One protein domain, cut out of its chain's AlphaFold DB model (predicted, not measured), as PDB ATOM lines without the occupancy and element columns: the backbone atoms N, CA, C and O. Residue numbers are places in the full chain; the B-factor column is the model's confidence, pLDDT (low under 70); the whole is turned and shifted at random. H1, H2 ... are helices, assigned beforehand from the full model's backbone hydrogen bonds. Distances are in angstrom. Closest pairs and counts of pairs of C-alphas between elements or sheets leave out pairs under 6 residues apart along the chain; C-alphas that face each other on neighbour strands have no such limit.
ATOM      1  N   SER A  12      38.835 -29.072  55.353       92.31
ATOM      2  CA  SER A  12      39.242 -29.248  56.757       92.31
ATOM      3  C   SER A  12      38.221 -30.083  57.540       92.31
ATOM      4  O   SER A  12      38.593 -30.976  58.302       92.31
ATOM      5  N   ASP A  13      36.923 -29.875  57.296       91.69
ATOM      6  CA  ASP A  13      35.864 -30.685  57.907       91.69
ATOM      7  C   ASP A  13      36.012 -32.160  57.502       91.69
ATOM      8  O   ASP A  13      35.915 -33.057  58.341       91.69
ATOM      9  N   VAL A  14      36.286 -32.418  56.218       92.31
ATOM     10  CA  VAL A  14      36.495 -33.775  55.693       92.31
ATOM     11  C   VAL A  14      37.724 -34.429  56.326       92.31
ATOM     12  O   VAL A  14      37.643 -35.584  56.741       92.31
ATOM     13  N   GLU A  15      38.834 -33.704  56.459       94.12
ATOM     14  CA  GLU A  15      40.056 -34.200  57.111       94.12
ATOM     15  C   GLU A  15      39.823 -34.551  58.585       94.12
ATOM     16  O   GLU A  15      40.255 -35.607  59.059       94.12
ATOM     17  N   HIS A  16      39.097 -33.704  59.314       94.56
ATOM     18  CA  HIS A  16      38.774 -33.950  60.716       94.56
ATOM     19  C   HIS A  16      37.881 -35.187  60.895       94.56
ATOM     20  O   HIS A  16      38.128 -36.022  61.773       94.56
ATOM     21  N   ILE A  17      36.866 -35.340  60.040       93.12
ATOM     22  CA  ILE A  17      35.991 -36.517  60.031       93.12
ATOM     23  C   ILE A  17      36.812 -37.768  59.699       93.12
ATOM     24  O   ILE A  17      36.714 -38.766  60.410       93.12
ATOM     25  N   ALA A  18      37.654 -37.711  58.667       94.62
ATOM     26  CA  ALA A  18      38.508 -38.823  58.260       94.62
ATOM     27  C   ALA A  18      39.391 -39.301  59.421       94.62
ATOM     28  O   ALA A  18      39.335 -40.473  59.795       94.62
ATOM     29  N   SER A  19      40.092 -38.370  60.072       95.69
ATOM     30  CA  SER A  19      40.923 -38.636  61.251       95.69
ATOM     31  C   SER A  19      40.131 -39.283  62.393       95.69
ATOM     32  O   SER A  19      40.551 -40.298  62.949       95.69
ATOM     33  N   THR A  20      38.934 -38.766  62.687       96.69
ATOM     34  CA  THR A  20      38.062 -39.282  63.758       96.69
ATOM     35  C   THR A  20      37.651 -40.740  63.533       96.69
ATOM     36  O   THR A  20      37.536 -41.506  64.488       96.69
ATOM     37  N   PHE A  21      37.439 -41.140  62.278       95.25
ATOM     38  CA  PHE A  21      37.011 -42.494  61.919       95.25
ATOM     39  C   PHE A  21      38.158 -43.409  61.461       95.25
ATOM     40  O   PHE A  21      37.893 -44.539  61.051       95.25
ATOM     41  N   GLY A  22      39.416 -42.954  61.527       95.06
ATOM     42  CA  GLY A  22      40.572 -43.715  61.040       95.06
ATOM     43  C   GLY A  22      40.533 -43.977  59.530       95.06
ATOM     44  O   GLY A  22      40.990 -45.018  59.068       95.06
ATOM     45  N   LEU A  23      39.934 -43.059  58.774       95.44
ATOM     46  CA  LEU A  23      39.824 -43.095  57.319       95.44
ATOM     47  C   LEU A  23      40.749 -42.050  56.692       95.44
ATOM     48  O   LEU A  23      41.235 -41.140  57.362       95.44
ATOM     49  N   THR A  24      40.939 -42.140  55.382       94.25
ATOM     50  CA  THR A  24      41.527 -41.056  54.592       94.25
ATOM     51  C   THR A  24      40.439 -40.109  54.083       94.25
ATOM     52  O   THR A  24      39.282 -40.502  53.900       94.25
ATOM     53  N   SER A  25      40.796 -38.855  53.788       92.62
ATOM     54  CA  SER A  25      39.879 -37.925  53.110       92.62
ATOM     55  C   SER A  25      39.391 -38.500  51.774       92.62
ATOM     56  O   SER A  25      38.231 -38.323  51.402       92.62
ATOM     57  N   LEU A  26      40.249 -39.259  51.082       90.75
ATOM     58  CA  LEU A  26      39.910 -39.941  49.838       90.75
ATOM     59  C   LEU A  26      38.812 -40.998  50.023       90.75
ATOM     60  O   LEU A  26      37.921 -41.092  49.179       90.75
ATOM     61  N   ASP A  27      38.816 -41.750  51.128       90.19
ATOM     62  CA  ASP A  27      37.761 -42.729  51.423       90.19
ATOM     63  C   ASP A  27      36.389 -42.062  51.534       90.19
ATOM     64  O   ASP A  27      35.385 -42.607  51.067       90.19
ATOM     65  N   ILE A  28      36.334 -40.869  52.135       91.38
ATOM     66  CA  ILE A  28      35.094 -40.099  52.278       91.38
ATOM     67  C   ILE A  28      34.592 -39.654  50.904       91.38
ATOM     68  O   ILE A  28      33.427 -39.895  50.576       91.38
ATOM     69  N   TYR A  29      35.463 -39.065  50.080       88.56
ATOM     70  CA  TYR A  29      35.093 -38.638  48.729       88.56
ATOM     71  C   TYR A  29      34.658 -39.819  47.859       88.56
ATOM     72  O   TYR A  29      33.605 -39.757  47.227       88.56
ATOM     73  N   THR A  30      35.395 -40.928  47.895       88.81
ATOM     74  CA  THR A  30      35.091 -42.132  47.108       88.81
ATOM     75  C   THR A  30      33.724 -42.707  47.468       88.81
ATOM     76  O   THR A  30      32.941 -43.060  46.588       88.81
ATOM     77  N   ARG A  31      33.381 -42.744  48.760       87.00
ATOM     78  CA  ARG A  31      32.064 -43.212  49.221       87.00
ATOM     79  C   ARG A  31      30.935 -42.246  48.853       87.00
ATOM     80  O   ARG A  31      29.816 -42.696  48.610       87.00
ATOM     81  N   ALA A  32      31.215 -40.944  48.790       87.81
ATOM     82  CA  ALA A  32      30.237 -39.924  48.412       87.81
ATOM     83  C   ALA A  32      29.897 -39.925  46.908       87.81
ATOM     84  O   ALA A  32      28.808 -39.488  46.541       87.81
ATOM     85  N   LEU A  33      30.780 -40.453  46.048       86.12
ATOM     86  CA  LEU A  33      30.580 -40.516  44.593       86.12
ATOM     87  C   LEU A  33      29.401 -41.415  44.162       86.12
ATOM     88  O   LEU A  33      28.905 -41.285  43.045       86.12
ATOM     89  N   GLY A  34      28.918 -42.313  45.024       83.62
ATOM     90  CA  GLY A  34      27.928 -43.326  44.648       83.62
ATOM     91  C   GLY A  34      28.544 -44.487  43.852       83.62
ATOM     92  O   GLY A  34      29.683 -44.425  43.395       83.62
ATOM     93  N   SER A  35      27.808 -45.595  43.710       83.00
ATOM     94  CA  SER A  35      28.384 -46.891  43.307       83.00
ATOM     95  C   SER A  35      29.027 -46.916  41.916       83.00
ATOM     96  O   SER A  35      30.022 -47.610  41.722       83.00
ATOM     97  N   GLU A  36      28.474 -46.191  40.942       83.69
ATOM     98  CA  GLU A  36      28.998 -46.179  39.570       83.69
ATOM     99  C   GLU A  36      30.249 -45.304  39.444       83.69
ATOM    100  O   GLU A  36      31.274 -45.757  38.934       83.69
ATOM    101  N   ALA A  37      30.210 -44.081  39.977       82.06
ATOM    102  CA  ALA A  37      31.352 -43.176  39.927       82.06
ATOM    103  C   ALA A  37      32.515 -43.655  40.815       82.06
ATOM    104  O   ALA A  37      33.668 -43.516  40.414       82.06
ATOM    105  N   ALA A  38      32.238 -44.310  41.950       85.44
ATOM    106  CA  ALA A  38      33.268 -44.976  42.750       85.44
ATOM    107  C   ALA A  38      33.959 -46.108  41.964       85.44
ATOM    108  O   ALA A  38      35.185 -46.170  41.919       85.44
ATOM    109  N   ARG A  39      33.192 -46.955  41.256       84.25
ATOM    110  CA  ARG A  39      33.761 -48.009  40.392       84.25
ATOM    111  C   ARG A  39      34.594 -47.441  39.247       84.25
ATOM    112  O   ARG A  39      35.638 -48.002  38.927       84.25
ATOM    113  N   ALA A  40      34.143 -46.350  38.628       85.00
ATOM    114  CA  ALA A  40      34.892 -45.674  37.573       85.00
ATOM    115  C   ALA A  40      36.207 -45.076  38.103       85.00
ATOM    116  O   ALA A  40      37.232 -45.181  37.433       85.00
ATOM    117  N   TYR A  41      36.191 -44.500  39.309       84.94
ATOM    118  CA  TYR A  41      37.389 -44.002  39.984       84.94
ATOM    119  C   TYR A  41      38.384 -45.134  40.280       84.94
ATOM    120  O   TYR A  41      39.526 -45.069  39.839       84.94
ATOM    121  N   GLU A  42      37.943 -46.231  40.900       84.50
ATOM    122  CA  GLU A  42      38.814 -47.383  41.174       84.50
ATOM    123  C   GLU A  42      39.364 -48.041  39.899       84.50
ATOM    124  O   GLU A  42      40.499 -48.520  39.873       84.50
ATOM    125  N   ALA A  43      38.561 -48.104  38.832       84.31
ATOM    126  CA  ALA A  43      39.010 -48.625  37.546       84.31
ATOM    127  C   ALA A  43      40.111 -47.749  36.937       84.31
ATOM    128  O   ALA A  43      41.069 -48.289  36.389       84.31
ATOM    129  N   ARG A  44      39.998 -46.424  37.070       81.44
ATOM    130  CA  ARG A  44      41.027 -45.471  36.634       81.44
ATOM    131  C   ARG A  44      42.299 -45.582  37.465       81.44
ATOM    132  O   ARG A  44      43.372 -45.657  36.880       81.44
ATOM    133  N   GLU A  45      42.185 -45.673  38.788       82.75
ATOM    134  CA  GLU A  45      43.341 -45.873  39.672       82.75
ATOM    135  C   GLU A  45      44.096 -47.161  39.319       82.75
ATOM    136  O   GLU A  45      45.311 -47.140  39.169       82.75
ATOM    137  N   ARG A  46      43.385 -48.273  39.074       81.12
ATOM    138  CA  ARG A  46      44.009 -49.533  38.627       81.12
ATOM    139  C   ARG A  46      44.638 -49.444  37.235       81.12
ATOM    140  O   ARG A  46      45.670 -50.061  37.010       81.12
ATOM    141  N   GLN A  47      44.037 -48.706  36.302       78.38
ATOM    142  CA  GLN A  47      44.616 -48.494  34.968       78.38
ATOM    143  C   GLN A  47      45.882 -47.628  35.006       78.38
ATOM    144  O   GLN A  47      46.741 -47.781  34.145       78.38
ATOM    145  N   ASN A  48      46.002 -46.741  35.994       74.81
ATOM    146  CA  ASN A  48      47.146 -45.845  36.154       74.81
ATOM    147  C   ASN A  48      48.272 -46.447  37.021       74.81
ATOM    148  O   ASN A  48      49.271 -45.789  37.296       74.81
ATOM    149  N   GLN A  49      48.134 -47.704  37.456       74.75
ATOM    150  CA  GLN A  49      49.196 -48.433  38.148       74.75
ATOM    151  C   GLN A  49      50.226 -48.945  37.136       74.75
ATOM    152  O   GLN A  49      50.245 -50.120  36.774       74.75
ATOM    153  N   VAL A  50      51.097 -48.048  36.680       80.50
ATOM    154  CA  VAL A  50      52.368 -48.417  36.049       80.50
ATOM    155  C   VAL A  50      53.429 -48.367  37.145       80.50
ATOM    156  O   VAL A  50      53.783 -47.291  37.615       80.50
ATOM    157  N   THR A  51      53.875 -49.533  37.611       82.56
ATOM    158  CA  THR A  51      54.901 -49.646  38.658       82.56
ATOM    159  C   THR A  51      56.280 -49.861  38.047       82.56
ATOM    160  O   THR A  51      56.388 -50.451  36.971       82.56
ATOM    161  N   ASP A  52      57.335 -49.471  38.762       79.06
ATOM    162  CA  ASP A  52      58.716 -49.738  38.340       79.06
ATOM    163  C   ASP A  52      58.949 -51.241  38.116       79.06
ATOM    164  O   ASP A  52      59.436 -51.622  37.062       79.06
ATOM    165  N   ASP A  53      58.432 -52.118  38.986       82.62
ATOM    166  CA  ASP A  53      58.496 -53.580  38.790       82.62
ATOM    167  C   ASP A  53      57.836 -54.059  37.477       82.62
ATOM    168  O   ASP A  53      58.241 -55.057  36.873       82.62
ATOM    169  N   PHE A  54      56.772 -53.378  37.034       84.38
ATOM    170  CA  PHE A  54      56.099 -53.693  35.775       84.38
ATOM    171  C   PHE A  54      56.935 -53.229  34.581       84.38
ATOM    172  O   PHE A  54      57.062 -53.974  33.606       84.38
ATOM    173  N   ILE A  55      57.539 -52.043  34.685       84.94
ATOM    174  CA  ILE A  55      58.480 -51.501  33.700       84.94
ATOM    175  C   ILE A  55      59.708 -52.411  33.594       84.94
ATOM    176  O   ILE A  55      60.064 -52.816  32.490       84.94
ATOM    177  N   ASP A  56      60.289 -52.818  34.720       87.19
ATOM    178  CA  ASP A  56      61.461 -53.689  34.786       87.19
ATOM    179  C   ASP A  56      61.187 -55.054  34.152       87.19
ATOM    180  O   ASP A  56      62.021 -55.586  33.421       87.19
ATOM    181  N   ARG A  57      59.988 -55.615  34.347       87.44
ATOM    182  CA  ARG A  57      59.594 -56.871  33.692       87.44
ATOM    183  C   ARG A  57      59.468 -56.734  32.173       87.44
ATOM    184  O   ARG A  57      59.802 -57.681  31.463       87.44
ATOM    185  N   ILE A  58      58.968 -55.599  31.679       85.75
ATOM    186  CA  ILE A  58      58.898 -55.310  30.235       85.75
ATOM    187  C   ILE A  58      60.313 -55.109  29.680       85.75
ATOM    188  O   ILE A  58      60.657 -55.683  28.649       85.75
ATOM    189  N   ALA A  59      61.157 -54.362  30.393       85.56
ATOM    190  CA  ALA A  59      62.538 -54.086  30.010       85.56
ATOM    191  C   ALA A  59      63.443 -55.327  30.060       85.56
ATOM    192  O   ALA A  59      64.408 -55.406  29.305       85.56
ATOM    193  N   ALA A  60      63.136 -56.302  30.920       89.19
ATOM    194  CA  ALA A  60      63.858 -57.568  31.006       89.19
ATOM    195  C   ALA A  60      63.525 -58.541  29.863       89.19
ATOM    196  O   ALA A  60      64.264 -59.508  29.671       89.19
ATOM    197  N   ARG A  61      62.421 -58.316  29.135       85.94
ATOM    198  CA  ARG A  61      61.979 -59.151  28.004       85.94
ATOM    199  C   ARG A  61      61.520 -58.304  26.811       85.94
ATOM    200  O   ARG A  61      60.362 -58.408  26.397       85.94
ATOM    201  N   PRO A  62      62.388 -57.447  26.249       80.81
ATOM    202  CA  PRO A  62      62.024 -56.599  25.120       80.81
ATOM    203  C   PRO A  62      61.624 -57.419  23.882       80.81
ATOM    204  O   PRO A  62      60.848 -56.945  23.060       80.81
ATOM    205  N   GLU A  63      62.087 -58.667  23.758       81.12
ATOM    206  CA  GLU A  63      61.723 -59.587  22.676       81.12
ATOM    207  C   GLU A  63      60.240 -59.994  22.662       81.12
ATOM    208  O   GLU A  63      59.719 -60.363  21.610       81.12
ATOM    209  N   ASP A  64      59.555 -59.915  23.806       84.31
ATOM    210  CA  ASP A  64      58.128 -60.237  23.910       84.31
ATOM    211  C   ASP A  64      57.227 -59.081  23.451       84.31
ATOM    212  O   ASP A  64      56.041 -59.285  23.176       84.31
ATOM    213  N   TYR A  65      57.771 -57.864  23.392       75.75
ATOM    214  CA  TYR A  65      57.023 -56.637  23.151       75.75
ATOM    215  C   TYR A  65      57.616 -55.897  21.951       75.75
ATOM    216  O   TYR A  65      58.513 -55.068  22.075       75.75
ATOM    217  N   ASP A  66      57.086 -56.194  20.765       77.38
ATOM    218  CA  ASP A  66      57.453 -55.515  19.521       77.38
ATOM    219  C   ASP A  66      56.638 -54.218  19.361       77.38
ATOM    220  O   ASP A  66      55.428 -54.194  19.605       77.38
ATOM    221  N   VAL A  67      57.277 -53.126  18.939       77.69
ATOM    222  CA  VAL A  67      56.580 -51.861  18.667       77.69
ATOM    223  C   VAL A  67      55.993 -51.944  17.263       77.69
ATOM    224  O   VAL A  67      56.690 -52.327  16.329       77.69
ATOM    225  N   ALA A  68      54.728 -51.553  17.070       75.81
ATOM    226  CA  ALA A  68      54.084 -51.587  15.748       75.81
ATOM    227  C   ALA A  68      54.904 -50.861  14.657       75.81
ATOM    228  O   ALA A  68      54.904 -51.288  13.506       75.81
ATOM    229  N   ALA A  69      55.666 -49.834  15.048       72.12
ATOM    230  CA  ALA A  69      56.618 -49.121  14.201       72.12
ATOM    231  C   ALA A  69      57.724 -50.017  13.606       72.12
ATOM    232  O   ALA A  69      58.140 -49.789  12.478       72.12
ATOM    233  N   ASN A  70      58.168 -51.076  14.293       74.19
ATOM    234  CA  ASN A  70      59.205 -51.987  13.786       74.19
ATOM    235  C   ASN A  70      58.725 -52.832  12.595       74.19
ATOM    236  O   ASN A  70      59.535 -53.320  11.807       74.19
ATOM    237  N   ARG A  71      57.406 -53.026  12.472       78.81
ATOM    238  CA  ARG A  71      56.763 -53.747  11.363       78.81
ATOM    239  C   ARG A  71      56.121 -52.817  10.347       78.81
ATOM    240  O   ARG A  71      55.521 -53.303   9.388       78.81
TER     241      ARG A  71
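What this domain is: This is residues 12 to 71 of the 84 residues of an uncharacterized protein of Bifidobacterium bifidum LMG 13195 (UniProt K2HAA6). This is a stretched-out zigzag of helices with no common core: H1 and H2 meet at a right-angled corner at one end, H3 turns back from H2 in a V and leads away along the length, and H4 and H5 are strung beyond it. Residues 43 to 71, which include the last part of H3 and the whole of H4 and H5, stick out from the small body made by the residues before them. The printed part has 60 residues with five named helices, H1 to H5 in that order, and no named strand; the class is all helix. The whole is extended, with a radius of gyration of the C-alphas of 18.9 A, and its outline is a rod of 55 by 23 by 15 A.

Where its parts are: H1 is residues 12 to 21, starting at C-alpha 12 (39.242, -29.248, 56.757) and 14.4 A long from first to last C-alpha. H2 is residues 25 to 32, 10.9 A long. H3, the longest helix with 14 residues, is residues 34 to 47 and measures 20.0 A, from C-alpha 34 at (27.928, -43.326, 44.648) to C-alpha 47. H4 is residues 52 to 59, 10.1 A long. H5 is residues 68 to 71, 5.6 A long, and ends at C-alpha 71 (56.763, -53.747, 11.363).

How they stand to each other: H1 and H2 touch, their closest C-alphas being those of Ala 18 and Ser 25, 5.4 A apart. Their lines are about perpendicular, at 90 degrees. H2 and H3 only just touch, with 3 pairs of C-alphas within 8 A, and H3 does so with residues 38 to 41 alone. Their closest C-alphas are those of Thr 30 and Ala 38, 5.5 A apart. H2 and H3 run opposite ways at a steep tilt of 49 degrees. H1 and H3 are apart. H4 touches no helix, and neither does H5; H3 and H4 are apart, as are H4 and H5. In H1, H2, H3 and H4 every O i to N i+4 pair is within hydrogen-bond range. H5 is too short for such a pair, and its one O i to N i+3 pair is within range.

The domain as a whole: The two C-alphas farthest apart are those of Thr 20 and Arg 71, at 57.5 A. Residues 43 to 71 stand free, of which 43 to 47 belong to H3, 52 to 59 to H4 and 68 to 71 to H5; the body without them has 31 residues and spans 26 by 14 by 10 A. The printed part has no cut. The links H1 to H2, H2 to H3 and H3 to H4 are tight, and the link H4 to H5, with 8 residues, is short. The mean pLDDT of the printed part is 85.6, and no printed residue is under 70.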